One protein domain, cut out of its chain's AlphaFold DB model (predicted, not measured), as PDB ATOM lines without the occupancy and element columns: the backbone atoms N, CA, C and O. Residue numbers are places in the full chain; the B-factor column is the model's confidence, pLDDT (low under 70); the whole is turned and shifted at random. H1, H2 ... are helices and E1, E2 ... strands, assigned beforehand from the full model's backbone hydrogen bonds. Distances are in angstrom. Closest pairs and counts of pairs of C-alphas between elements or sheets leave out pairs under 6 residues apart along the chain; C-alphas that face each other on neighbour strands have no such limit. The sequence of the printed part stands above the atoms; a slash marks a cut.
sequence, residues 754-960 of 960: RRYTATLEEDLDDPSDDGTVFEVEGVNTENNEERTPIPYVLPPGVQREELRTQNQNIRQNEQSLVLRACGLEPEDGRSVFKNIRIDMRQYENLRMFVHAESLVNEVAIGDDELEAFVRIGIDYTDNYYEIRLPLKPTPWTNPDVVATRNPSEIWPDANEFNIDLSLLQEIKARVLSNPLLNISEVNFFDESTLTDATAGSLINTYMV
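Overview. This is residues 754 to 960 of the 960 residues of the protein "SprA_N domain-containing protein" of Nonlabens ulvanivorans (UniProt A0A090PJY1). Little regular structure stands among loops: an antiparallel sheet E8 E9 E12 E11, grazed by H2, and strand pairs, with hairpin E3 and E4 farthest out. The 207 printed residues, 81 in named elements, are mixed: E1 to E9, H1, E10, H2, E11, H3, E12. The whole is compact, radius of gyration of the C-alphas 19.2 A, spanning 59 by 46 by 36 A.

Along the chain. E8 is residues 867-873, E9 880-886, E12 957-959, E11 940-942, H2 917-929, 19.0 A long, H3 943-946, E1 754-756, E2 773-780, E3 802-805, E4 808-811, E5 815-822, E6 831-833, E7 845-849, H1 903-906, E10 912-916. C-alpha 754 is at (10.087, 108.586, 23.554), C-alpha 959 at (27.579, 108.387, 38.272).

Arrangement. In hairpin E8 and E9, N 870 and O 883 are 2.9 A apart. H2 only grazes the sheet; its closest C-alpha to E9 is Leu 920, 7.6 A from that of Tyr 881. In H2, 8 of 9 O i to N i+4 pairs are within hydrogen-bond range. E2 and E5 are antiparallel, N 775 and O 820 2.9 A apart.

Size, cuts and confidence. The printed part has no cut. The E2 to E3 link is long. Residues under pLDDT 70 include 945 to 960.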
ATOM      1  N   ARG A 754      11.148 109.384  22.931       87.81
ATOM      2  CA  ARG A 754      10.087 108.586  23.554       87.81
ATOM      3  C   ARG A 754      10.177 108.703  25.061       87.81
ATOM      4  O   ARG A 754      11.277 108.658  25.608       87.81
ATOM      5  N   ARG A 755       9.026 108.778  25.730       87.88
ATOM      6  CA  ARG A 755       8.953 108.654  27.191       87.88
ATOM      7  C   ARG A 755       9.520 107.316  27.642       87.88
ATOM      8  O   ARG A 755       9.186 106.272  27.075       87.88
ATOM      9  N   TYR A 756      10.360 107.364  28.663       87.38
ATOM     10  CA  TYR A 756      10.757 106.187  29.411       87.38
ATOM     11  C   TYR A 756       9.698 105.923  30.484       87.38
ATOM     12  O   TYR A 756       9.383 106.813  31.268       87.38
ATOM     13  N   THR A 757       9.096 104.736  30.454       83.38
ATOM     14  CA  THR A 757       7.930 104.376  31.284       83.38
ATOM     15  C   THR A 757       8.280 103.461  32.451       83.38
ATOM     16  O   THR A 757       7.452 103.258  33.328       83.38
ATOM     17  N   ALA A 758       9.486 102.891  32.451       80.88
ATOM     18  CA  ALA A 758       9.964 102.054  33.537       80.88
ATOM     19  C   ALA A 758      10.565 102.904  34.661       80.88
ATOM     20  O   ALA A 758      10.949 104.057  34.455       80.88
ATOM     21  N   THR A 759      10.652 102.302  35.844       82.00
ATOM     22  CA  THR A 759      11.215 102.937  37.033       82.00
ATOM     23  C   THR A 759      12.684 103.302  36.847       82.00
ATOM     24  O   THR A 759      13.465 102.552  36.249       82.00
ATOM     25  N   LEU A 760      13.046 104.487  37.332       81.56
ATOM     26  CA  LEU A 760      14.428 104.954  37.433       81.56
ATOM     27  C   LEU A 760      14.951 104.890  38.873       81.56
ATOM     28  O   LEU A 760      16.138 105.153  39.082       81.56
ATOM     29  N   GLU A 761      14.086 104.534  39.824       74.25
ATOM     30  CA  GLU A 761      14.382 104.456  41.249       74.25
ATOM     31  C   GLU A 761      15.023 103.112  41.622       74.25
ATOM     32  O   GLU A 761      14.835 102.084  40.965       74.25
ATOM     33  N   GLU A 762      15.823 103.113  42.692       66.94
ATOM     34  CA  GLU A 762      16.550 101.917  43.141       66.94
ATOM     35  C   GLU A 762      15.661 100.903  43.875       66.94
ATOM     36  O   GLU A 762      15.980  99.710  43.908       66.94
ATOM     37  N   ASP A 763      14.561 101.351  44.480       65.69
ATOM     38  CA  ASP A 763      13.594 100.501  45.183       65.69
ATOM     39  C   ASP A 763      12.550  99.864  44.253       65.69
ATOM     40  O   ASP A 763      11.804  98.984  44.693       65.69
ATOM     41  N   LEU A 764      12.616 100.199  42.959       69.00
ATOM     42  CA  LEU A 764      11.794  99.663  41.881       69.00
ATOM     43  C   LEU A 764      10.298  99.941  42.070       69.00
ATOM     44  O   LEU A 764       9.486  99.077  41.716       69.00
ATOM     45  N   ASP A 765       9.939 101.106  42.622       74.38
ATOM     46  CA  ASP A 765       8.534 101.512  42.672       74.38
ATOM     47  C   ASP A 765       7.961 101.662  41.255       74.38
ATOM     48  O   ASP A 765       8.692 101.967  40.304       74.38
ATOM     49  N   ASP A 766       6.676 101.355  41.089       74.94
ATOM     50  CA  ASP A 766       6.014 101.383  39.786       74.94
ATOM     51  C   ASP A 766       5.607 102.826  39.442       74.94
ATOM     52  O   ASP A 766       4.668 103.341  40.047       74.94
ATOM     53  N   PRO A 767       6.200 103.459  38.407       77.44
ATOM     54  CA  PRO A 767       5.890 104.844  38.049       77.44
ATOM     55  C   PRO A 767       4.423 105.094  37.688       77.44
ATOM     56  O   PRO A 767       3.999 106.243  37.554       77.44
ATOM     57  N   SER A 768       3.665 104.027  37.415       73.69
ATOM     58  CA  SER A 768       2.241 104.109  37.103       73.69
ATOM     59  C   SER A 768       1.338 104.235  38.332       73.69
ATOM     60  O   SER A 768       0.180 104.630  38.168       73.69
ATOM     61  N   ASP A 769       1.853 103.949  39.531       77.81
ATOM     62  CA  ASP A 769       1.152 104.174  40.799       77.81
ATOM     63  C   ASP A 769       1.285 105.637  41.282       77.81
ATOM     64  O   ASP A 769       0.484 106.094  42.108       77.81
ATOM     65  N   ASP A 770       2.224 106.392  40.705       78.06
ATOM     66  CA  ASP A 770       2.488 107.788  41.050       78.06
ATOM     67  C   ASP A 770       1.413 108.740  40.510       78.06
ATOM     68  O   ASP A 770       0.875 108.594  39.408       78.06
ATOM     69  N   GLY A 771       1.164 109.825  41.247       78.31
ATOM     70  CA  GLY A 771       0.326 110.941  40.789       78.31
ATOM     71  C   GLY A 771       0.993 111.856  39.749       78.31
ATOM     72  O   GLY A 771       0.435 112.909  39.432       78.31
ATOM     73  N   THR A 772       2.181 111.495  39.252       85.88
ATOM     74  CA  THR A 772       3.020 112.340  38.393       85.88
ATOM     75  C   THR A 772       2.527 112.352  36.946       85.88
ATOM     76  O   THR A 772       2.566 111.341  36.241       85.88
ATOM     77  N   VAL A 773       2.156 113.528  36.438       83.94
ATOM     78  CA  VAL A 773       1.855 113.734  35.012       83.94
ATOM     79  C   VAL A 773       3.137 114.134  34.288       83.94
ATOM     80  O   VAL A 773       3.714 115.177  34.593       83.94
ATOM     81  N   PHE A 774       3.574 113.314  33.324       87.88
ATOM     82  CA  PHE A 774       4.777 113.557  32.524       87.88
ATOM     83  C   PHE A 774       4.479 113.647  31.022       87.88
ATOM     84  O   PHE A 774       4.038 112.677  30.385       87.88
ATOM     85  N   GLU A 775       4.772 114.812  30.456       85.69
ATOM     86  CA  GLU A 775       4.530 115.172  29.063       85.69
ATOM     87  C   GLU A 775       5.840 115.537  28.365       85.69
ATOM     88  O   GLU A 775       6.744 116.144  28.948       85.69
ATOM     89  N   VAL A 776       5.927 115.149  27.095       89.25
ATOM     90  CA  VAL A 776       7.038 115.489  26.213       89.25
ATOM     91  C   VAL A 776       6.513 116.467  25.195       89.25
ATOM     92  O   VAL A 776       5.453 116.283  24.603       89.25
ATOM     93  N   GLU A 777       7.243 117.553  25.054       87.75
ATOM     94  CA  GLU A 777       6.844 118.675  24.245       87.75
ATOM     95  C   GLU A 777       8.078 119.260  23.562       87.75
ATOM     96  O   GLU A 777       9.202 118.758  23.629       87.75
ATOM     97  N   GLY A 778       7.862 120.375  22.895       89.31
ATOM     98  CA  GLY A 778       8.888 121.121  22.208       89.31
ATOM     99  C   GLY A 778       8.434 122.556  22.037       89.31
ATOM    100  O   GLY A 778       7.244 122.852  21.865       89.31
ATOM    101  N   VAL A 779       9.402 123.446  22.132       91.50
ATOM    102  CA  VAL A 779       9.225 124.878  21.929       91.50
ATOM    103  C   VAL A 779      10.129 125.303  20.800       91.50
ATOM    104  O   VAL A 779      11.225 124.769  20.631       91.50
ATOM    105  N   ASN A 780       9.659 126.249  20.000       91.25
ATOM    106  CA  ASN A 780      10.416 126.691  18.846       91.25
ATOM    107  C   ASN A 780      10.247 128.178  18.557       91.25
ATOM    108  O   ASN A 780       9.303 128.827  19.012       91.25
ATOM    109  N   THR A 781      11.183 128.725  17.785       91.12
ATOM    110  CA  THR A 781      11.214 130.165  17.490       91.12
ATOM    111  C   THR A 781      10.112 130.623  16.539       91.12
ATOM    112  O   THR A 781       9.917 131.830  16.403       91.12
ATOM    113  N   GLU A 782       9.441 129.714  15.836       89.69
ATOM    114  CA  GLU A 782       8.397 130.051  14.863       89.69
ATOM    115  C   GLU A 782       6.986 130.072  15.462       89.69
ATOM    116  O   GLU A 782       6.156 130.835  14.974       89.69
ATOM    117  N   ASN A 783       6.729 129.266  16.499       85.88
ATOM    118  CA  ASN A 783       5.428 129.130  17.156       85.88
ATOM    119  C   ASN A 783       5.374 129.752  18.558       85.88
ATOM    120  O   ASN A 783       4.288 130.113  18.996       85.88
ATOM    121  N   ASN A 784       6.496 129.796  19.291       88.25
ATOM    122  CA  ASN A 784       6.517 130.068  20.737       88.25
ATOM    123  C   ASN A 784       7.409 131.263  21.117       88.25
ATOM    124  O   ASN A 784       7.903 131.363  22.243       88.25
ATOM    125  N   GLU A 785       7.627 132.197  20.193       87.62
ATOM    126  CA  GLU A 785       8.441 133.403  20.398       87.62
ATOM    127  C   GLU A 785       7.807 134.437  21.348       87.62
ATOM    128  O   GLU A 785       8.497 135.331  21.870       87.62
ATOM    129  N   GLU A 786       6.493 134.329  21.542       84.00
ATOM    130  CA  GLU A 786       5.662 135.147  22.437       84.00
ATOM    131  C   GLU A 786       5.025 134.324  23.567       84.00
ATOM    132  O   GLU A 786       4.203 134.857  24.312       84.00
ATOM    133  N   ARG A 787       5.458 133.065  23.743       85.56
ATOM    134  CA  ARG A 787       4.948 132.178  24.789       85.56
ATOM    135  C   ARG A 787       4.990 132.854  26.154       85.56
ATOM    136  O   ARG A 787       6.003 133.429  26.556       85.56
ATOM    137  N   THR A 788       3.877 132.757  26.871       77.38
ATOM    138  CA  THR A 788       3.755 133.241  28.247       77.38
ATOM    139  C   THR A 788       3.841 132.055  29.206       77.38
ATOM    140  O   THR A 788       3.127 131.072  29.010       77.38
ATOM    141  N   PRO A 789       4.675 132.125  30.256       77.50
ATOM    142  CA  PRO A 789       5.423 133.313  30.705       77.50
ATOM    143  C   PRO A 789       6.772 133.607  30.088       77.50
ATOM    144  O   PRO A 789       7.157 134.780  30.020       77.50
ATOM    145  N   ILE A 790       7.513 132.558  29.746       87.62
ATOM    146  CA  ILE A 790       8.872 132.670  29.255       87.62
ATOM    147  C   ILE A 790       8.817 132.411  27.753       87.62
ATOM    148  O   ILE A 790       8.474 131.302  27.326       87.62
ATOM    149  N   PRO A 791       9.138 133.428  26.938       89.50
ATOM    150  CA  PRO A 791       9.175 133.260  25.500       89.50
ATOM    151  C   PRO A 791      10.383 132.415  25.111       89.50
ATOM    152  O   PRO A 791      11.452 132.523  25.715       89.50
ATOM    153  N   TYR A 792      10.255 131.642  24.036       92.25
ATOM    154  CA  TYR A 792      11.406 130.937  23.495       92.25
ATOM    155  C   TYR A 792      12.368 131.921  22.819       92.25
ATOM    156  O   TYR A 792      12.020 132.628  21.867       92.25
ATOM    157  N   VAL A 793      13.600 131.966  23.319       93.62
ATOM    158  CA  VAL A 793      14.703 132.754  22.763       93.62
ATOM    159  C   VAL A 793      15.882 131.819  22.548       93.62
ATOM    160  O   VAL A 793      16.152 130.968  23.389       93.62
ATOM    161  N   LEU A 794      16.593 131.990  21.431       94.12
ATOM    162  CA  LEU A 794      17.774 131.187  21.109       94.12
ATOM    163  C   LEU A 794      18.801 131.238  22.256       94.12
ATOM    164  O   LEU A 794      19.046 132.335  22.780       94.12
ATOM    165  N   PRO A 795      19.434 130.105  22.612       94.31
ATOM    166  CA  PRO A 795      20.519 130.101  23.581       94.31
ATOM    167  C   PRO A 795      21.666 131.044  23.178       94.31
ATOM    168  O   PRO A 795      21.878 131.300  21.986       94.31
ATOM    169  N   PRO A 796      22.434 131.577  24.146       92.25
ATOM    170  CA  PRO A 796      23.607 132.395  23.860       92.25
ATOM    171  C   PRO A 796      24.555 131.728  22.850       92.25
ATOM    172  O   PRO A 796      24.859 130.544  22.940       92.25
ATOM    173  N   GLY A 797      25.004 132.489  21.848       88.62
ATOM    174  CA  GLY A 797      25.913 131.999  20.802       88.62
ATOM    175  C   GLY A 797      25.245 131.192  19.679       88.62
ATOM    176  O   GLY A 797      25.782 131.163  18.569       88.62
ATOM    177  N   VAL A 798      24.064 130.612  19.914       91.06
ATOM    178  CA  VAL A 798      23.307 129.846  18.912       91.06
ATOM    179  C   VAL A 798      22.649 130.785  17.898       91.06
ATOM    180  O   VAL A 798      22.116 131.844  18.232       91.06
ATOM    181  N   GLN A 799      22.707 130.407  16.621       88.69
ATOM    182  CA  GLN A 799      22.113 131.156  15.513       88.69
ATOM    183  C   GLN A 799      21.280 130.218  14.645       88.69
ATOM    184  O   GLN A 799      21.757 129.139  14.290       88.69
ATOM    185  N   ARG A 800      20.087 130.675  14.238       90.94
ATOM    186  CA  ARG A 800      19.206 129.940  13.316       90.94
ATOM    187  C   ARG A 800      19.957 129.548  12.054       90.94
ATOM    188  O   ARG A 800      20.596 130.399  11.429       90.94
ATOM    189  N   GLU A 801      19.844 128.285  11.671       89.88
ATOM    190  CA  GLU A 801      20.478 127.745  10.473       89.88
ATOM    191  C   GLU A 801      20.056 128.536   9.222       89.88
ATOM    192  O   GLU A 801      18.869 128.772   9.008       89.88
ATOM    193  N   GLU A 802      21.000 128.976   8.385       90.12
ATOM    194  CA  GLU A 802      20.668 129.674   7.135       90.12
ATOM    195  C   GLU A 802      20.834 128.750   5.929       90.12
ATOM    196  O   GLU A 802      21.952 128.404   5.534       90.12
ATOM    197  N   LEU A 803      19.724 128.427   5.267       87.25
ATOM    198  CA  LEU A 803      19.736 127.692   4.009       87.25
ATOM    199  C   LEU A 803      19.543 128.646   2.833       87.25
ATOM    200  O   LEU A 803      18.608 129.445   2.783       87.25
ATOM    201  N   ARG A 804      20.413 128.543   1.826       82.31
ATOM    202  CA  ARG A 804      20.280 129.343   0.607       82.31
ATOM    203  C   ARG A 804      19.428 128.626  -0.435       82.31
ATOM    204  O   ARG A 804      19.913 127.746  -1.145       82.31
ATOM    205  N   THR A 805      18.192 129.078  -0.612       79.38
ATOM    206  CA  THR A 805      17.257 128.570  -1.626       79.38
ATOM    207  C   THR A 805      16.931 129.653  -2.650       79.38
ATOM    208  O   THR A 805      16.642 130.786  -2.284       79.38
ATOM    209  N   GLN A 806      16.964 129.330  -3.948       75.50
ATOM    210  CA  GLN A 806      16.489 130.217  -5.030       75.50
ATOM    211  C   GLN A 806      16.974 131.688  -4.945       75.50
ATOM    212  O   GLN A 806      16.234 132.624  -5.225       75.50
ATOM    213  N   ASN A 807      18.257 131.896  -4.617       81.81
ATOM    214  CA  ASN A 807      18.919 133.205  -4.442       81.81
ATOM    215  C   ASN A 807      18.561 134.008  -3.176       81.81
ATOM    216  O   ASN A 807      19.090 135.111  -3.031       81.81
ATOM    217  N   GLN A 808      17.769 133.466  -2.256       85.56
ATOM    218  CA  GLN A 808      17.519 134.042  -0.931       85.56
ATOM    219  C   GLN A 808      18.133 133.157   0.159       85.56
ATOM    220  O   GLN A 808      18.275 131.948  -0.028       85.56
ATOM    221  N   ASN A 809      18.538 133.770   1.270       87.19
ATOM    222  CA  ASN A 809      18.868 133.043   2.493       87.19
ATOM    223  C   ASN A 809      17.589 132.934   3.320       87.19
ATOM    224  O   ASN A 809      16.880 133.929   3.459       87.19
ATOM    225  N   ILE A 810      17.313 131.740   3.825       90.19
ATOM    226  CA  ILE A 810      16.138 131.425   4.631       90.19
ATOM    227  C   ILE A 810      16.619 130.860   5.941       90.19
ATOM    228  O   ILE A 810      17.343 129.860   5.958       90.19
ATOM    229  N   ARG A 811      16.205 131.505   7.024       92.56
ATOM    230  CA  ARG A 811      16.455 131.010   8.368       92.56
ATOM    231  C   ARG A 811      15.527 129.826   8.612       92.56
ATOM    232  O   ARG A 811      14.320 129.947   8.422       92.56
ATOM    233  N   GLN A 812      16.095 128.684   8.974       92.25
ATOM    234  CA  GLN A 812      15.336 127.512   9.403       92.25
ATOM    235  C   GLN A 812      14.787 127.735  10.813       92.25
ATOM    236  O   GLN A 812      15.174 128.692  11.495       92.25
ATOM    237  N   ASN A 813      13.856 126.885  11.228       91.50
ATOM    238  CA  ASN A 813      13.368 126.878  12.600       91.50
ATOM    239  C   ASN A 813      14.519 126.563  13.581       91.50
ATOM    240  O   ASN A 813      15.584 126.109  13.170       91.50
ATOM    241  N   GLU A 814      14.307 126.879  14.855       93.44
ATOM    242  CA  GLU A 814      15.143 126.406  15.959       93.44
ATOM    243  C   GLU A 814      14.219 125.853  17.037       93.44
ATOM    244  O   GLU A 814      13.299 126.572  17.453       93.44
ATOM    245  N   GLN A 815      14.476 124.639  17.515       92.75
ATOM    246  CA  GLN A 815      13.626 123.961  18.492       92.75
ATOM    247  C   GLN A 815      14.401 123.512  19.733       92.75
ATOM    248  O   GLN A 815      15.619 123.375  19.726       92.75
ATOM    249  N   SER A 816      13.678 123.291  20.826       94.44
ATOM    250  CA  SER A 816      14.182 122.646  22.038       94.44
ATOM    251  C   SER A 816      13.157 121.650  22.555       94.44
ATOM    252  O   SER A 816      11.954 121.901  22.482       94.44
ATOM    253  N   LEU A 817      13.647 120.547  23.114       94.69
ATOM    254  CA  LEU A 817      12.844 119.560  23.829       94.69
ATOM    255  C   LEU A 817      12.340 120.150  25.154       94.69
ATOM    256  O   LEU A 817      13.110 120.757  25.897       94.69
ATOM    257  N   VAL A 818      11.067 119.928  25.466       92.81
ATOM    258  CA  VAL A 818      10.458 120.310  26.744       92.81
ATOM    259  C   VAL A 818       9.993 119.059  27.465       92.81
ATOM    260  O   VAL A 818       9.297 118.220  26.898       92.81
ATOM    261  N   LEU A 819      10.394 118.944  28.727       93.56
ATOM    262  CA  LEU A 819       9.960 117.892  29.635       93.56
ATOM    263  C   LEU A 819       9.094 118.543  30.705       93.56
ATOM    264  O   LEU A 819       9.599 119.285  31.548       93.56
ATOM    265  N   ARG A 820       7.786 118.302  30.646       90.50
ATOM    266  CA  ARG A 820       6.822 118.868  31.589       90.50
ATOM    267  C   ARG A 820       6.425 117.798  32.594       90.50
ATOM    268  O   ARG A 820       5.845 116.782  32.226       90.50
ATOM    269  N   ALA A 821       6.729 118.045  33.863       89.75
ATOM    270  CA  ALA A 821       6.353 117.187  34.978       89.75
ATOM    271  C   ALA A 821       5.475 117.965  35.965       89.75
ATOM    272  O   ALA A 821       5.811 119.089  36.339       89.75
ATOM    273  N   CYS A 822       4.369 117.368  36.398       87.75
ATOM    274  CA  CYS A 822       3.531 117.872  37.482       87.75
ATOM    275  C   CYS A 822       3.359 116.775  38.534       87.75
ATOM    276  O   CYS A 822       3.104 115.631  38.170       87.75
ATOM    277  N   GLY A 823       3.501 117.120  39.816       87.00
ATOM    278  CA  GLY A 823       3.363 116.161  40.916       87.00
ATOM    279  C   GLY A 823       4.546 115.205  41.110       87.00
ATOM    280  O   GLY A 823       4.347 114.185  41.750       87.00
ATOM    281  N   LEU A 824       5.737 115.535  40.590       88.88
ATOM    282  CA  LEU A 824       6.952 114.722  40.742       88.88
ATOM    283  C   LEU A 824       7.294 114.515  42.227       88.88
ATOM    284  O   LEU A 824       7.405 115.491  42.979       88.88
ATOM    285  N   GLU A 825       7.447 113.259  42.645       87.19
ATOM    286  CA  GLU A 825       7.750 112.907  44.032       87.19
ATOM    287  C   GLU A 825       9.243 113.129  44.367       87.19
ATOM    288  O   GLU A 825      10.082 113.232  43.470       87.19
ATOM    289  N   PRO A 826       9.620 113.278  45.652       85.50
ATOM    290  CA  PRO A 826      11.028 113.379  46.029       85.50
ATOM    291  C   PRO A 826      11.804 112.119  45.632       85.50
ATOM    292  O   PRO A 826      11.384 111.029  45.987       85.50
ATOM    293  N   GLU A 827      12.966 112.299  44.999       82.69
ATOM    294  CA  GLU A 827      13.842 111.222  44.487       82.69
ATOM    295  C   GLU A 827      13.326 110.499  43.225       82.69
ATOM    296  O   GLU A 827      14.120 109.810  42.578       82.69
ATOM    297  N   ASP A 828      12.096 110.792  42.785       86.25
ATOM    298  CA  ASP A 828      11.533 110.294  41.529       86.25
ATOM    299  C   ASP A 828      12.134 111.006  40.305       86.25
ATOM    300  O   ASP A 828      12.331 112.228  40.261       86.25
ATOM    301  N   GLY A 829      12.422 110.222  39.268       88.50
ATOM    302  CA  GLY A 829      12.953 110.676  37.993       88.50
ATOM    303  C   GLY A 829      12.032 110.315  36.832       88.50
ATOM    304  O   GLY A 829      11.642 109.164  36.647       88.50
ATOM    305  N   ARG A 830      11.782 111.281  35.942       92.00
ATOM    306  CA  ARG A 830      11.150 111.045  34.635       92.00
ATOM    307  C   ARG A 830      12.120 111.376  33.512       92.00
ATOM    308  O   ARG A 830      12.893 112.326  33.608       92.00
ATOM    309  N   SER A 831      12.103 110.589  32.437       92.19
ATOM    310  CA  SER A 831      13.025 110.795  31.318       92.19
ATOM    311  C   SER A 831      12.429 110.466  29.962       92.19
ATOM    312  O   SER A 831      11.385 109.822  29.821       92.19
ATOM    313  N   VAL A 832      13.152 110.907  28.940       92.81
ATOM    314  CA  VAL A 832      12.942 110.506  27.557       92.81
ATOM    315  C   VAL A 832      14.220 109.915  26.996       92.81
ATOM    316  O   VAL A 832      15.321 110.239  27.442       92.81
ATOM    317  N   PHE A 833      14.087 109.082  25.973       90.25
ATOM    318  CA  PHE A 833      15.228 108.480  25.308       90.25
ATOM    319  C   PHE A 833      15.113 108.577  23.790       90.25
ATOM    320  O   PHE A 833      14.027 108.572  23.203       90.25
ATOM    321  N   LYS A 834      16.281 108.606  23.150       88.69
ATOM    322  CA  LYS A 834      16.452 108.475  21.706       88.69
ATOM    323  C   LYS A 834      17.617 107.534  21.447       88.69
ATOM    324  O   LYS A 834      18.688 107.656  22.036       88.69
ATOM    325  N   ASN A 835      17.410 106.576  20.552       84.81
ATOM    326  CA  ASN A 835      18.442 105.610  20.201       84.81
ATOM    327  C   ASN A 835      19.355 106.180  19.114       84.81
ATOM    328  O   ASN A 835      18.991 106.190  17.938       84.81
ATOM    329  N   ILE A 836      20.554 106.612  19.505       86.25
ATOM    330  CA  ILE A 836      21.583 107.131  18.596       86.25
ATOM    331  C   ILE A 836      22.864 106.297  18.680       86.25
ATOM    332  O   ILE A 836      23.211 105.747  19.723       86.25
ATOM    333  N   ARG A 837      23.577 106.177  17.557       85.38
ATOM    334  CA  ARG A 837      24.890 105.520  17.503       85.38
ATOM    335  C   ARG A 837      25.959 106.575  17.313       85.38
ATOM    336  O   ARG A 837      26.155 107.048  16.198       85.38
ATOM    337  N   ILE A 838      26.646 106.900  18.399       88.19
ATOM    338  CA  ILE A 838      27.668 107.941  18.419       88.19
ATOM    339  C   ILE A 838      28.991 107.396  18.944       88.19
ATOM    340  O   ILE A 838      29.036 106.563  19.848       88.19
ATOM    341  N   ASP A 839      30.076 107.880  18.357       89.56
ATOM    342  CA  ASP A 839      31.438 107.666  18.824       89.56
ATOM    343  C   ASP A 839      32.058 109.017  19.174       89.56
ATOM    344  O   ASP A 839      32.500 109.763  18.299       89.56
ATOM    345  N   MET A 840      32.086 109.312  20.473       88.69
ATOM    346  CA  MET A 840      32.573 110.583  21.008       88.69
ATOM    347  C   MET A 840      34.080 110.574  21.320       88.69
ATOM    348  O   MET A 840      34.603 111.544  21.852       88.69
ATOM    349  N   ARG A 841      34.826 109.508  20.989       88.44
ATOM    350  CA  ARG A 841      36.238 109.357  21.412       88.44
ATOM    351  C   ARG A 841      37.209 110.373  20.804       88.44
ATOM    352  O   ARG A 841      38.345 110.451  21.258       88.44
ATOM    353  N   GLN A 842      36.814 111.058  19.734       88.31
ATOM    354  CA  GLN A 842      37.623 112.105  19.096       88.31
ATOM    355  C   GLN A 842      37.321 113.509  19.642       88.31
ATOM    356  O   GLN A 842      38.011 114.451  19.261       88.31
ATOM    357  N   TYR A 843      36.316 113.649  20.508       89.69
ATOM    358  CA  TYR A 843      35.889 114.920  21.085       89.69
ATOM    359  C   TYR A 843      36.386 115.029  22.527       89.69
ATOM    360  O   TYR A 843      36.583 114.021  23.207       89.69
ATOM    361  N   GLU A 844      36.598 116.261  22.979       90.94
ATOM    362  CA  GLU A 844      37.092 116.552  24.330       90.94
ATOM    363  C   GLU A 844      35.948 116.897  25.287       90.94
ATOM    364  O   GLU A 844      35.958 116.446  26.427       90.94
ATOM    365  N   ASN A 845      34.935 117.629  24.812       91.62
ATOM    366  CA  ASN A 845      33.833 118.117  25.637       91.62
ATOM    367  C   ASN A 845      32.473 117.736  25.042       91.62
ATOM    368  O   ASN A 845      32.317 117.679  23.821       91.62
ATOM    369  N   LEU A 846      31.488 117.531  25.912       92.00
ATOM    370  CA  LEU A 846      30.069 117.431  25.576       92.00
ATOM    371  C   LEU A 846      29.330 118.591  26.245       92.00
ATOM    372  O   LEU A 846      29.416 118.754  27.461       92.00
ATOM    373  N   ARG A 847      28.604 119.383  25.450       92.69
ATOM    374  CA  ARG A 847      27.913 120.589  25.915       92.69
ATOM    375  C   ARG A 847      26.422 120.540  25.587       92.69
ATOM    376  O   ARG A 847      26.070 120.144  24.478       92.69
ATOM    377  N   MET A 848      25.563 120.955  26.517       94.31
ATOM    378  CA  MET A 848      24.114 121.064  26.312       94.31
ATOM    379  C   MET A 848      23.526 122.194  27.165       94.31
ATOM    380  O   MET A 848      23.800 122.286  28.360       94.31
ATOM    381  N   PHE A 849      22.694 123.035  26.550       95.88
ATOM    382  CA  PHE A 849      21.954 124.089  27.245       95.88
ATOM    383  C   PHE A 849      20.707 123.516  27.919       95.88
ATOM    384  O   PHE A 849      19.991 122.724  27.305       95.88
ATOM    385  N   VAL A 850      20.426 123.939  29.153       96.00
ATOM    386  CA  VAL A 850      19.207 123.567  29.879       96.00
ATOM    387  C   VAL A 850      18.535 124.815  30.430       96.00
ATOM    388  O   VAL A 850      19.178 125.767  30.871       96.00
ATOM    389  N   HIS A 851      17.212 124.797  30.398       94.94
ATOM    390  CA  HIS A 851      16.358 125.813  30.981       94.94
ATOM    391  C   HIS A 851      15.378 125.135  31.941       94.94
ATOM    392  O   HIS A 851      14.932 124.019  31.686       94.94
ATOM    393  N   ALA A 852      15.055 125.817  33.037       94.06
ATOM    394  CA  ALA A 852      14.057 125.378  34.000       94.06
ATOM    395  C   ALA A 852      13.090 126.527  34.283       94.06
ATOM    396  O   ALA A 852      13.506 127.669  34.497       94.06
ATOM    397  N   GLU A 853      11.803 126.211  34.335       90.81
ATOM    398  CA  GLU A 853      10.739 127.149  34.670       90.81
ATOM    399  C   GLU A 853       9.681 126.467  35.534       90.81
ATOM    400  O   GLU A 853       9.484 125.255  35.464       90.81
ATOM    401  N   SER A 854       9.010 127.244  36.385       89.81
ATOM    402  CA  SER A 854       7.876 126.734  37.161       89.81
ATOM    403  C   SER A 854       6.608 126.703  36.313       89.81
ATOM    404  O   SER A 854       6.410 127.572  35.464       89.81
ATOM    405  N   LEU A 855       5.707 125.762  36.596       86.56
ATOM    406  CA  LEU A 855       4.392 125.718  35.962       86.56
ATOM    407  C   LEU A 855       3.481 126.856  36.449       86.56
ATOM    408  O   LEU A 855       3.582 127.330  37.584       86.56
ATOM    409  N   VAL A 856       2.570 127.298  35.578       80.75
ATOM    410  CA  VAL A 856       1.525 128.278  35.918       80.75
ATOM    411  C   VAL A 856       0.574 127.646  36.942       80.75
ATOM    412  O   VAL A 856       0.198 126.492  36.787       80.75
ATOM    413  N   ASN A 857       0.138 128.410  37.950       78.56
ATOM    414  CA  ASN A 857      -0.782 127.977  39.022       78.56
ATOM    415  C   ASN A 857      -0.278 126.862  39.951       78.56
ATOM    416  O   ASN A 857      -1.021 126.450  40.840       78.56
ATOM    417  N   GLU A 858       0.975 126.445  39.808       83.06
ATOM    418  CA  GLU A 858       1.626 125.505  40.715       83.06
ATOM    419  C   GLU A 858       2.546 126.229  41.704       83.06
ATOM    420  O   GLU A 858       2.827 127.429  41.591       83.06
ATOM    421  N   VAL A 859       3.012 125.501  42.719       85.50
ATOM    422  CA  VAL A 859       4.034 126.018  43.635       85.50
ATOM    423  C   VAL A 859       5.332 126.221  42.852       85.50
ATOM    424  O   VAL A 859       5.833 125.296  42.221       85.50
ATOM    425  N   ALA A 860       5.872 127.442  42.885       85.94
ATOM    426  CA  ALA A 860       7.132 127.746  42.219       85.94
ATOM    427  C   ALA A 860       8.280 126.928  42.825       85.94
ATOM    428  O   ALA A 860       8.434 126.901  44.048       85.94
ATOM    429  N   ILE A 861       9.081 126.312  41.957       88.88
ATOM    430  CA  ILE A 861      10.276 125.555  42.342       88.88
ATOM    431  C   ILE A 861      11.376 126.503  42.832       88.88
ATOM    432  O   ILE A 861      11.565 127.592  42.278       88.88
ATOM    433  N   GLY A 862      12.076 126.114  43.897       89.19
ATOM    434  CA  GLY A 862      13.256 126.811  44.399       89.19
ATOM    435  C   GLY A 862      14.527 126.483  43.609       89.19
ATOM    436  O   GLY A 862      14.558 125.568  42.788       89.19
ATOM    437  N   ASP A 863      15.596 127.234  43.881       91.44
ATOM    438  CA  ASP A 863      16.934 126.905  43.378       91.44
ATOM    439  C   ASP A 863      17.373 125.537  43.921       91.44
ATOM    440  O   ASP A 863      17.235 125.278  45.119       91.44
ATOM    441  N   ASP A 864      17.951 124.705  43.051       91.00
ATOM    442  CA  ASP A 864      18.515 123.390  43.379       91.00
ATOM    443  C   ASP A 864      17.472 122.357  43.894       91.00
ATOM    444  O   ASP A 864      17.850 121.311  44.415       91.00
ATOM    445  N   GLU A 865      16.163 122.620  43.741       90.56
ATOM    446  CA  GLU A 865      15.075 121.678  44.089       90.56
ATOM    447  C   GLU A 865      14.703 120.715  42.945       90.56
ATOM    448  O   GLU A 865      13.970 119.753  43.163       90.56
ATOM    449  N   LEU A 866      15.202 120.966  41.733       92.00
ATOM    450  CA  LEU A 866      15.012 120.128  40.549       92.00
ATOM    451  C   LEU A 866      16.377 119.841  39.918       92.00
ATOM    452  O   LEU A 866      17.171 120.762  39.734       92.00
ATOM    453  N   GLU A 867      16.637 118.594  39.537       93.06
ATOM    454  CA  GLU A 867      17.865 118.199  38.842       93.06
ATOM    455  C   GLU A 867      17.553 117.768  37.404       93.06
ATOM    456  O   GLU A 867      16.623 117.001  37.157       93.06
ATOM    457  N   ALA A 868      18.351 118.230  36.440       94.19
ATOM    458  CA  ALA A 868      18.414 117.600  35.127       94.19
ATOM    459  C   ALA A 868      19.429 116.463  35.172       94.19
ATOM    460  O   ALA A 868      20.491 116.598  35.783       94.19
ATOM    461  N   PHE A 869      19.164 115.382  34.444       93.31
ATOM    462  CA  PHE A 869      20.148 114.327  34.250       93.31
ATOM    463  C   PHE A 869      20.215 113.852  32.801       93.31
ATOM    464  O   PHE A 869      19.237 113.906  32.056       93.31
ATOM    465  N   VAL A 870      21.391 113.368  32.405       92.81
ATOM    466  CA  VAL A 870      21.633 112.769  31.088       92.81
ATOM    467  C   VAL A 870      22.302 111.415  31.275       92.81
ATOM    468  O   VAL A 870      23.411 111.343  31.805       92.81
ATOM    469  N   ARG A 871      21.646 110.345  30.803       91.19
ATOM    470  CA  ARG A 871      22.227 108.996  30.718       91.19
ATOM    471  C   ARG A 871      22.819 108.749  29.334       91.19
ATOM    472  O   ARG A 871      22.129 108.878  28.325       91.19
ATOM    473  N   ILE A 872      24.088 108.348  29.281       89.31
ATOM    474  CA  ILE A 872      24.797 107.991  28.045       89.31
ATOM    475  C   ILE A 872      25.383 106.594  28.206       89.31
ATOM    476  O   ILE A 872      26.274 106.372  29.024       89.31
ATOM    477  N   GLY A 873      24.909 105.637  27.414       87.31
ATOM    478  CA  GLY A 873      25.223 104.236  27.653       87.31
ATOM    479  C   GLY A 873      24.838 103.295  26.527       87.31
ATOM    480  O   GLY A 873      24.394 103.708  25.457       87.31
ATOM    481  N   ILE A 874      25.049 102.006  26.783       82.12
ATOM    482  CA  ILE A 874      24.553 100.917  25.928       82.12
ATOM    483  C   ILE A 874      23.072 100.649  26.215       82.12
ATOM    484  O   ILE A 874      22.335 100.286  25.300       82.12
ATOM    485  N   ASP A 875      22.658 100.816  27.469       80.75
ATOM    486  CA  ASP A 875      21.280 100.686  27.933       80.75
ATOM    487  C   ASP A 875      20.961 101.802  28.946       80.75
ATOM    488  O   ASP A 875      21.762 102.721  29.135       80.75
ATOM    489  N   TYR A 876      19.772 101.737  29.549       81.69
ATOM    490  CA  TYR A 876      19.252 102.777  30.439       81.69
ATOM    491  C   TYR A 876      19.351 102.431  31.928       81.69
ATOM    492  O   TYR A 876      19.116 103.317  32.744       81.69
ATOM    493  N   THR A 877      19.681 101.185  32.288       78.19
ATOM    494  CA  THR A 877      19.553 100.667  33.667       78.19
ATOM    495  C   THR A 877      20.834 100.058  34.228       78.19
ATOM    496  O   THR A 877      21.067 100.153  35.425       78.19
ATOM    497  N   ASP A 878      21.684  99.459  33.393       77.31
ATOM    498  CA  ASP A 878      22.812  98.645  33.864       77.31
ATOM    499  C   ASP A 878      24.171  99.176  33.377       77.31
ATOM    500  O   ASP A 878      25.204  98.904  33.984       77.31
ATOM    501  N   ASN A 879      24.215  99.831  32.215       82.25
ATOM    502  CA  ASN A 879      25.444 100.181  31.500       82.25
ATOM    503  C   ASN A 879      25.362 101.605  30.941       82.25
ATOM    504  O   ASN A 879      25.292 101.799  29.718       82.25
ATOM    505  N   TYR A 880      25.432 102.593  31.829       87.69
ATOM    506  CA  TYR A 880      25.386 104.009  31.481       87.69
ATOM    507  C   TYR A 880      26.363 104.846  32.312       87.69
ATOM    508  O   TYR A 880      26.827 104.438  33.368       87.69
ATOM    509  N   TYR A 881      26.678 106.031  31.799       89.56
ATOM    510  CA  TYR A 881      27.151 107.162  32.587       89.56
ATOM    511  C   TYR A 881      25.967 108.084  32.819       89.56
ATOM    512  O   TYR A 881      25.271 108.401  31.854       89.56
ATOM    513  N   GLU A 882      25.743 108.523  34.051       90.06
ATOM    514  CA  GLU A 882      24.732 109.538  34.350       90.06
ATOM    515  C   GLU A 882      25.412 110.801  34.858       90.06
ATOM    516  O   GLU A 882      26.282 110.752  35.728       90.06
ATOM    517  N   ILE A 883      25.035 111.933  34.280       91.25
ATOM    518  CA  ILE A 883      25.482 113.249  34.722       91.25
ATOM    519  C   ILE A 883      24.259 113.981  35.252       91.25
ATOM    520  O   ILE A 883      23.288 114.107  34.510       91.25
ATOM    521  N   ARG A 884      24.316 114.454  36.500       91.31
ATOM    522  CA  ARG A 884      23.268 115.256  37.142       91.31
ATOM    523  C   ARG A 884      23.710 116.702  37.319       91.31
ATOM    524  O   ARG A 884      24.867 116.963  37.660       91.31
ATOM    525  N   LEU A 885      22.769 117.613  37.107       92.31
ATOM    526  CA  LEU A 885      22.935 119.051  37.258       92.31
ATOM    527  C   LEU A 885      21.728 119.632  38.014       92.31
ATOM    528  O   LEU A 885      20.627 119.652  37.456       92.31
ATOM    529  N   PRO A 886      21.914 120.133  39.248       93.69
ATOM    530  CA  PRO A 886      20.896 120.915  39.946       93.69
ATOM    531  C   PRO A 886      20.565 122.193  39.172       93.69
ATOM    532  O   PRO A 886      21.461 122.944  38.775       93.69
ATOM    533  N   LEU A 887      19.278 122.430  38.930       94.50
ATOM    534  CA  LEU A 887      18.788 123.513  38.088       94.50
ATOM    535  C   LEU A 887      18.372 124.731  38.907       94.50
ATOM    536  O   LEU A 887      17.864 124.639  40.027       94.50
ATOM    537  N   LYS A 888      18.513 125.899  38.281       94.12
ATOM    538  CA  LYS A 888      18.031 127.180  38.801       94.12
ATOM    539  C   LYS A 888      16.920 127.711  37.908       94.12
ATOM    540  O   LYS A 888      17.206 128.065  36.760       94.12
ATOM    541  N   PRO A 889      15.669 127.751  38.384       92.00
ATOM    542  CA  PRO A 889      14.556 128.181  37.560       92.00
ATOM    543  C   PRO A 889      14.649 129.671  37.231       92.00
ATOM    544  O   PRO A 889      15.017 130.494  38.073       92.00
ATOM    545  N   THR A 890      14.271 130.044  36.010       90.44
ATOM    546  CA  THR A 890      14.160 131.458  35.646       90.44
ATOM    547  C   THR A 890      12.980 132.081  36.411       90.44
ATOM    548  O   THR A 890      11.843 131.617  36.290       90.44
ATOM    549  N   PRO A 891      13.201 133.135  37.219       82.19
ATOM    550  CA  PRO A 891      12.163 133.675  38.089       82.19
ATOM    551  C   PRO A 891      11.138 134.516  37.320       82.19
ATOM    552  O   PRO A 891      11.480 135.363  36.493       82.19
ATOM    553  N   TRP A 892       9.868 134.370  37.693       80.12
ATOM    554  CA  TRP A 892       8.737 135.163  37.210       80.12
ATOM    555  C   TRP A 892       7.776 135.431  38.374       80.12
ATOM    556  O   TRP A 892       7.608 134.603  39.264       80.12
ATOM    557  N   THR A 893       7.218 136.643  38.439       56.88
ATOM    558  CA  THR A 893       6.498 137.139  39.636       56.88
ATOM    559  C   THR A 893       4.977 137.191  39.479       56.88
ATOM    560  O   THR A 893       4.277 137.338  40.478       56.88
ATOM    561  N   ASN A 894       4.465 137.077  38.249       56.22
ATOM    562  CA  ASN A 894       3.043 136.982  37.915       56.22
ATOM    563  C   ASN A 894       2.912 136.482  36.458       56.22
ATOM    564  O   ASN A 894       3.668 136.992  35.627       56.22
ATOM    565  N   PRO A 895       1.970 135.587  36.109       54.72
ATOM    566  CA  PRO A 895       1.675 135.237  34.714       54.72
ATOM    567  C   PRO A 895       1.408 136.431  33.783       54.72
ATOM    568  O   PRO A 895       1.713 136.338  32.602       54.72
ATOM    569  N   ASP A 896       0.929 137.573  34.297       51.00
ATOM    570  CA  ASP A 896       0.672 138.778  33.479       51.00
ATOM    571  C   ASP A 896       1.911 139.667  33.234       51.00
ATOM    572  O   ASP A 896       1.819 140.706  32.575       51.00
ATOM    573  N   VAL A 897       3.069 139.338  33.818       55.38
ATOM    574  CA  VAL A 897       4.318 140.081  33.597       55.38
ATOM    575  C   VAL A 897       5.195 139.253  32.672       55.38
ATOM    576  O   VAL A 897       5.719 138.226  33.089       55.38
ATOM    577  N   VAL A 898       5.379 139.735  31.437       56.25
ATOM    578  CA  VAL A 898       6.308 139.138  30.466       56.25
ATOM    579  C   VAL A 898       7.660 138.937  31.148       56.25
ATOM    580  O   VAL A 898       8.263 139.906  31.631       56.25
ATOM    581  N   ALA A 899       8.105 137.681  31.224       64.38
ATOM    582  CA  ALA A 899       9.392 137.339  31.797       64.38
ATOM    583  C   ALA A 899      10.534 137.952  30.970       64.38
ATOM    584  O   ALA A 899      10.346 138.586  29.927       64.38
ATOM    585  N   THR A 900      11.757 137.801  31.463       79.31
ATOM    586  CA  THR A 900      12.943 138.285  30.757       79.31
ATOM    587  C   THR A 900      13.015 137.746  29.325       79.31
ATOM    588  O   THR A 900      12.720 136.586  29.066       79.31
ATOM    589  N   ARG A 901      13.427 138.597  28.378       86.06
ATOM    590  CA  ARG A 901      13.793 138.188  27.006       86.06
ATOM    591  C   ARG A 901      15.308 138.102  26.824       86.06
ATOM    592  O   ARG A 901      15.793 138.059  25.695       86.06
ATOM    593  N   ASN A 902      16.064 138.181  27.920       90.50
ATOM    594  CA  ASN A 902      17.515 138.116  27.900       90.50
ATOM    595  C   ASN A 902      17.963 136.646  27.768       90.50
ATOM    596  O   ASN A 902      17.693 135.871  28.688       90.50
ATOM    597  N   PRO A 903      18.669 136.255  26.685       91.38
ATOM    598  CA  PRO A 903      19.093 134.870  26.478       91.38
ATOM    599  C   PRO A 903      19.862 134.275  27.661       91.38
ATOM    600  O   PRO A 903      19.617 133.133  28.014       91.38
ATOM    601  N   SER A 904      20.738 135.048  28.313       91.06
ATOM    602  CA  SER A 904      21.561 134.569  29.437       91.06
ATOM    603  C   SER A 904      20.804 134.422  30.763       91.06
ATOM    604  O   SER A 904      21.365 133.917  31.728       91.06
ATOM    605  N   GLU A 905      19.565 134.911  30.853       90.50
ATOM    606  CA  GLU A 905      18.702 134.696  32.026       90.50
ATOM    607  C   GLU A 905      17.732 133.525  31.812       90.50
ATOM    608  O   GLU A 905      17.355 132.862  32.776       90.50
ATOM    609  N   ILE A 906      17.343 133.267  30.557       92.00
ATOM    610  CA  ILE A 906      16.567 132.080  30.165       92.00
ATOM    611  C   ILE A 906      17.481 130.848  30.166       92.00
ATOM    612  O   ILE A 906      17.146 129.829  30.757       92.00
ATOM    613  N   TRP A 907      18.669 130.965  29.575       94.38
ATOM    614  CA  TRP A 907      19.691 129.921  29.510       94.38
ATOM    615  C   TRP A 907      20.896 130.337  30.360       94.38
ATOM    616  O   TRP A 907      21.895 130.818  29.816       94.38
ATOM    617  N   PRO A 908      20.798 130.268  31.699       92.44
ATOM    618  CA  PRO A 908      21.901 130.666  32.557       92.44
ATOM    619  C   PRO A 908      23.059 129.675  32.426       92.44
ATOM    620  O   PRO A 908      22.838 128.468  32.418       92.44
ATOM    621  N   ASP A 909      24.297 130.177  32.458       91.12
ATOM    622  CA  ASP A 909      25.513 129.343  32.469       91.12
ATOM    623  C   ASP A 909      25.495 128.298  33.603       91.12
ATOM    624  O   ASP A 909      26.149 127.267  33.521       91.12
ATOM    625  N   ALA A 910      24.741 128.564  34.680       90.12
ATOM    626  CA  ALA A 910      24.569 127.635  35.793       90.12
ATOM    627  C   ALA A 910      23.765 126.372  35.444       90.12
ATOM    628  O   ALA A 910      23.971 125.350  36.088       90.12
ATOM    629  N   ASN A 911      22.895 126.438  34.433       94.75
ATOM    630  CA  ASN A 911      22.088 125.318  33.949       94.75
ATOM    631  C   ASN A 911      22.681 124.739  32.652       94.75
ATOM    632  O   ASN A 911      21.961 124.267  31.778       94.75
ATOM    633  N   GLU A 912      23.996 124.814  32.474       93.50
ATOM    634  CA  GLU A 912      24.661 124.286  31.289       93.50
ATOM    635  C   GLU A 912      25.416 122.999  31.629       93.50
ATOM    636  O   GLU A 912      26.312 122.994  32.475       93.50
ATOM    637  N   PHE A 913      25.110 121.908  30.925       92.75
ATOM    638  CA  PHE A 913      25.998 120.753  30.930       92.75
ATOM    639  C   PHE A 913      27.233 121.102  30.109       92.75
ATOM    640  O   PHE A 913      27.132 121.324  28.906       92.75
ATOM    641  N   ASN A 914      28.397 121.107  30.748       91.06
ATOM    642  CA  ASN A 914      29.691 121.251  30.093       91.06
ATOM    643  C   ASN A 914      30.639 120.192  30.660       91.06
ATOM    644  O   ASN A 914      31.219 120.362  31.731       91.06
ATOM    645  N   ILE A 915      30.706 119.052  29.978       88.81
ATOM    646  CA  ILE A 915      31.320 117.826  30.482       88.81
ATOM    647  C   ILE A 915      32.628 117.570  29.741       88.81
ATOM    648  O   ILE A 915      32.613 117.312  28.538       88.81
ATOM    649  N   ASP A 916      33.743 117.538  30.471       90.88
ATOM    650  CA  ASP A 916      35.012 117.016  29.958       90.88
ATOM    651  C   ASP A 916      34.934 115.480  29.876       90.88
ATOM    652  O   ASP A 916      34.835 114.771  30.883       90.88
ATOM    653  N   LEU A 917      34.985 114.940  28.658       90.25
ATOM    654  CA  LEU A 917      34.851 113.504  28.398       90.25
ATOM    655  C   LEU A 917      36.018 112.682  28.962       90.25
ATOM    656  O   LEU A 917      35.896 111.460  29.118       90.25
ATOM    657  N   SER A 918      37.151 113.312  29.284       89.88
ATOM    658  CA  SER A 918      38.266 112.641  29.954       89.88
ATOM    659  C   SER A 918      37.922 112.249  31.395       89.88
ATOM    660  O   SER A 918      38.373 111.194  31.855       89.88
ATOM    661  N   LEU A 919      37.039 113.000  32.067       88.69
ATOM    662  CA  LEU A 919      36.574 112.683  33.420       88.69
ATOM    663  C   LEU A 919      35.822 111.352  33.452       88.69
ATOM    664  O   LEU A 919      36.074 110.531  34.330       88.69
ATOM    665  N   LEU A 920      34.975 111.069  32.458       88.19
ATOM    666  CA  LEU A 920      34.249 109.793  32.381       88.19
ATOM    667  C   LEU A 920      35.207 108.590  32.303       88.19
ATOM    668  O   LEU A 920      34.961 107.539  32.901       88.19
ATOM    669  N   GLN A 921      36.337 108.746  31.604       87.50
ATOM    670  CA  GLN A 921      37.373 107.708  31.525       87.50
ATOM    671  C   GLN A 921      38.062 107.506  32.872       87.50
ATOM    672  O   GLN A 921      38.319 106.365  33.274       87.50
ATOM    673  N   GLU A 922      38.354 108.600  33.573       87.62
ATOM    674  CA  GLU A 922      38.961 108.554  34.895       87.62
ATOM    675  C   GLU A 922      38.029 107.908  35.922       87.62
ATOM    676  O   GLU A 922      38.467 107.013  36.649       87.62
ATOM    677  N   ILE A 923      36.751 108.291  35.953       87.19
ATOM    678  CA  ILE A 923      35.768 107.710  36.873       87.19
ATOM    679  C   ILE A 923      35.652 106.206  36.619       87.19
ATOM    680  O   ILE A 923      35.806 105.411  37.550       87.19
ATOM    681  N   LYS A 924      35.510 105.786  35.355       86.88
ATOM    682  CA  LYS A 924      35.485 104.359  35.008       86.88
ATOM    683  C   LYS A 924      36.744 103.625  35.468       86.88
ATOM    684  O   LYS A 924      36.657 102.521  36.003       86.88
ATOM    685  N   ALA A 925      37.923 104.219  35.289       87.38
ATOM    686  CA  ALA A 925      39.173 103.626  35.759       87.38
ATOM    687  C   ALA A 925      39.238 103.536  37.296       87.38
ATOM    688  O   ALA A 925      39.737 102.538  37.828       87.38
ATOM    689  N   ARG A 926      38.721 104.536  38.021       86.88
ATOM    690  CA  ARG A 926      38.636 104.542  39.492       86.88
ATOM    691  C   ARG A 926      37.699 103.441  40.001       86.88
ATOM    692  O   ARG A 926      38.120 102.680  40.869       86.88
ATOM    693  N   VAL A 927      36.504 103.291  39.422       85.56
ATOM    694  CA  VAL A 927      35.550 102.216  39.772       85.56
ATOM    695  C   VAL A 927      36.162 100.836  39.518       85.56
ATOM    696  O   VAL A 927      36.161  99.987  40.403       85.56
ATOM    697  N   LEU A 928      36.792 100.624  38.357       83.75
ATOM    698  CA  LEU A 928      37.401  99.330  38.016       83.75
ATOM    699  C   LEU A 928      38.633  98.968  38.861       83.75
ATOM    700  O   LEU A 928      38.967  97.789  38.986       83.75
ATOM    701  N   SER A 929      39.354  99.959  39.389       84.69
ATOM    702  CA  SER A 929      40.599  99.734  40.137       84.69
ATOM    703  C   SER A 929      40.415  99.700  41.653       84.69
ATOM    704  O   SER A 929      41.271  99.139  42.345       84.69
ATOM    705  N   ASN A 930      39.332 100.276  42.180       82.44
ATOM    706  CA  ASN A 930      39.079 100.355  43.612       82.44
ATOM    707  C   ASN A 930      38.169  99.206  44.087       82.44
ATOM    708  O   ASN A 930      36.971  99.243  43.838       82.44
ATOM    709  N   PRO A 931      38.684  98.229  44.856       78.81
ATOM    710  CA  PRO A 931      37.887  97.100  45.338       78.81
ATOM    711  C   PRO A 931      36.835  97.477  46.397       78.81
ATOM    712  O   PRO A 931      36.100  96.598  46.843       78.81
ATOM    713  N   LEU A 932      36.801  98.734  46.861       79.81
ATOM    714  CA  LEU A 932      35.765  99.251  47.763       79.81
ATOM    715  C   LEU A 932      34.517  99.750  47.024       79.81
ATOM    716  O   LEU A 932      33.508  99.981  47.680       79.81
ATOM    717  N   LEU A 933      34.600  99.950  45.707       80.06
ATOM    718  CA  LEU A 933      33.478 100.362  44.867       80.06
ATOM    719  C   LEU A 933      32.890  99.125  44.189       80.06
ATOM    720  O   LEU A 933      33.635  98.252  43.730       80.06
ATOM    721  N   ASN A 934      31.563  99.029  44.158       72.69
ATOM    722  CA  ASN A 934      30.869  97.912  43.535       72.69
ATOM    723  C   ASN A 934      30.472  98.300  42.108       72.69
ATOM    724  O   ASN A 934      29.727  99.247  41.905       72.69
ATOM    725  N   ILE A 935      30.956  97.552  41.113       72.12
ATOM    726  CA  ILE A 935      30.612  97.768  39.697       72.12
ATOM    727  C   ILE A 935      29.150  97.417  39.377       72.12
ATOM    728  O   ILE A 935      28.670  97.685  38.284       72.12
ATOM    729  N   SER A 936      28.468  96.727  40.289       67.44
ATOM    730  CA  SER A 936      27.065  96.333  40.145       67.44
ATOM    731  C   SER A 936      26.103  97.265  40.884       67.44
ATOM    732  O   SER A 936      24.921  96.955  40.958       67.44
ATOM    733  N   GLU A 937      26.606  98.366  41.442       71.88
ATOM    734  CA  GLU A 937      25.826  99.415  42.103       71.88
ATOM    735  C   GLU A 937      26.202 100.767  41.492       71.88
ATOM    736  O   GLU A 937      27.290 100.916  40.933       71.88
ATOM    737  N   VAL A 938      25.314 101.750  41.620       75.94
ATOM    738  CA  VAL A 938      25.542 103.110  41.129       75.94
ATOM    739  C   VAL A 938      26.562 103.815  42.029       75.94
ATOM    740  O   VAL A 938      26.376 103.919  43.243       75.94
ATOM    741  N   ASN A 939      27.668 104.304  41.456       81.56
ATOM    742  CA  ASN A 939      28.721 104.984  42.216       81.56
ATOM    743  C   ASN A 939      28.711 106.490  41.945       81.56
ATOM    744  O   ASN A 939      28.953 106.909  40.818       81.56
ATOM    745  N   PHE A 940      28.530 107.302  42.988       82.75
ATOM    746  CA  PHE A 940      28.457 108.764  42.892       82.75
ATOM    747  C   PHE A 940      29.824 109.440  43.066       82.75
ATOM    748  O   PHE A 940      30.605 109.093  43.959       82.75
ATOM    749  N   PHE A 941      30.089 110.456  42.246       84.25
ATOM    750  CA  PHE A 941      31.297 111.275  42.280       84.25
ATOM    751  C   PHE A 941      30.963 112.744  42.038       84.25
ATOM    752  O   PHE A 941      30.407 113.091  41.003       84.25
ATOM    753  N   ASP A 942      31.403 113.632  42.924       82.44
ATOM    754  CA  ASP A 942      31.317 115.071  42.666       82.44
ATOM    755  C   ASP A 942      32.517 115.538  41.841       82.44
ATOM    756  O   ASP A 942      33.663 115.193  42.158       82.44
ATOM    757  N   GLU A 943      32.290 116.397  40.847       73.56
ATOM    758  CA  GLU A 943      33.343 116.957  39.984       73.56
ATOM    759  C   GLU A 943      34.506 117.572  40.780       73.56
ATOM    760  O   GLU A 943      35.686 117.373  40.472       73.56
ATOM    761  N   SER A 944      34.173 118.257  41.877       72.56
ATOM    762  CA  SER A 944      35.141 118.902  42.775       72.56
ATOM    763  C   SER A 944      36.125 117.930  43.442       72.56
ATOM    764  O   SER A 944      37.188 118.343  43.905       72.56
ATOM    765  N   THR A 945      35.790 116.638  43.492       69.94
ATOM    766  CA  THR A 945      36.633 115.568  44.051       69.94
ATOM    767  C   THR A 945      37.446 114.829  42.985       69.94
ATOM    768  O   THR A 945      38.340 114.034  43.304       69.94
ATOM    769  N   LEU A 946      37.143 115.077  41.710       68.56
ATOM    770  CA  LEU A 946      37.813 114.473  40.564       68.56
ATOM    771  C   LEU A 946      38.973 115.346  40.068       68.56
ATOM    772  O   LEU A 946      39.980 114.797  39.629       68.56
ATOM    773  N   THR A 947      38.885 116.672  40.220       57.69
ATOM    774  CA  THR A 947      39.891 117.630  39.733       57.69
ATOM    775  C   THR A 947      40.820 118.150  40.844       57.69
ATOM    776  O   THR A 947      40.387 118.681  41.867       57.69
ATOM    777  N   ASP A 948      42.143 118.049  40.646       48.34
ATOM    778  CA  ASP A 948      43.129 118.720  41.505       48.34
ATOM    779  C   ASP A 948      43.137 120.231  41.179       48.34
ATOM    780  O   ASP A 948      43.847 120.700  40.290       48.34
ATOM    781  N   ALA A 949      42.351 120.987  41.950       39.97
ATOM    782  CA  ALA A 949      42.270 122.450  42.014       39.97
ATOM    783  C   ALA A 949      41.593 123.191  40.839       39.97
ATOM    784  O   ALA A 949      42.215 123.510  39.833       39.97
ATOM    785  N   THR A 950      40.389 123.718  41.084       32.34
ATOM    786  CA  THR A 950      40.117 125.171  41.042       32.34
ATOM    787  C   THR A 950      38.817 125.501  41.781       32.34
ATOM    788  O   THR A 950      37.826 124.793  41.697       32.34
ATOM    789  N   ALA A 951      38.839 126.586  42.558       32.41
ATOM    790  CA  ALA A 951      37.663 127.111  43.237       32.41
ATOM    791  C   ALA A 951      36.828 127.933  42.244       32.41
ATOM    792  O   ALA A 951      37.312 128.963  41.768       32.41
ATOM    793  N   GLY A 952      35.593 127.497  41.977       38.47
ATOM    794  CA  GLY A 952      34.566 128.312  41.322       38.47
ATOM    795  C   GLY A 952      33.799 127.691  40.149       38.47
ATOM    796  O   GLY A 952      33.017 128.426  39.556       38.47
ATOM    797  N   SER A 953      33.989 126.414  39.794       36.25
ATOM    798  CA  SER A 953      33.174 125.757  38.757       36.25
ATOM    799  C   SER A 953      31.899 125.128  39.330       36.25
ATOM    800  O   SER A 953      31.808 124.862  40.531       36.25
ATOM    801  N   LEU A 954      30.918 124.939  38.445       44.44
ATOM    802  CA  LEU A 954      29.675 124.203  38.675       44.44
ATOM    803  C   LEU A 954      29.995 122.824  39.267       44.44
ATOM    804  O   LEU A 954      31.000 122.217  38.903       44.44
ATOM    805  N   ILE A 955      29.189 122.366  40.225       49.25
ATOM    806  CA  ILE A 955      29.356 121.037  40.817       49.25
ATOM    807  C   ILE A 955      28.427 120.107  40.045       49.25
ATOM    808  O   ILE A 955      27.250 120.014  40.378       49.25
ATOM    809  N   ASN A 956      28.945 119.453  39.008       46.03
ATOM    810  CA  ASN A 956      28.257 118.304  38.431       46.03
ATOM    811  C   ASN A 956      28.469 117.090  39.340       46.03
ATOM    812  O   ASN A 956      29.578 116.870  39.852       46.03
ATOM    813  N   THR A 957      27.430 116.276  39.500       53.19
ATOM    814  CA  THR A 957      27.558 114.950  40.109       53.19
ATOM    815  C   THR A 957      27.518 113.912  38.996       53.19
ATOM    816  O   THR A 957      26.597 113.866  38.181       53.19
ATOM    817  N   TYR A 958      28.558 113.091  38.938       54.06
ATOM    818  CA  TYR A 958      28.706 112.003  37.985       54.06
ATOM    819  C   TYR A 958      28.381 110.673  38.647       54.06
ATOM    820  O   TYR A 958      28.753 110.438  39.799       54.06
ATOM    821  N   MET A 959      27.778 109.774  37.883       53.03
ATOM    822  CA  MET A 959      27.579 108.387  38.272       53.03
ATOM    823  C   MET A 959      28.111 107.415  37.231       53.03
ATOM    824  O   MET A 959      28.011 107.655  36.022       53.03
ATOM    825  N   VAL A 960      28.684 106.322  37.739       43.75
ATOM    826  CA  VAL A 960      29.208 105.183  36.969       43.75
ATOM    827  C   VAL A 960      28.726 103.867  37.535       43.75
ATOM    828  O   VAL A 960      28.758 103.721  38.784       43.75
TER     829      VAL A 960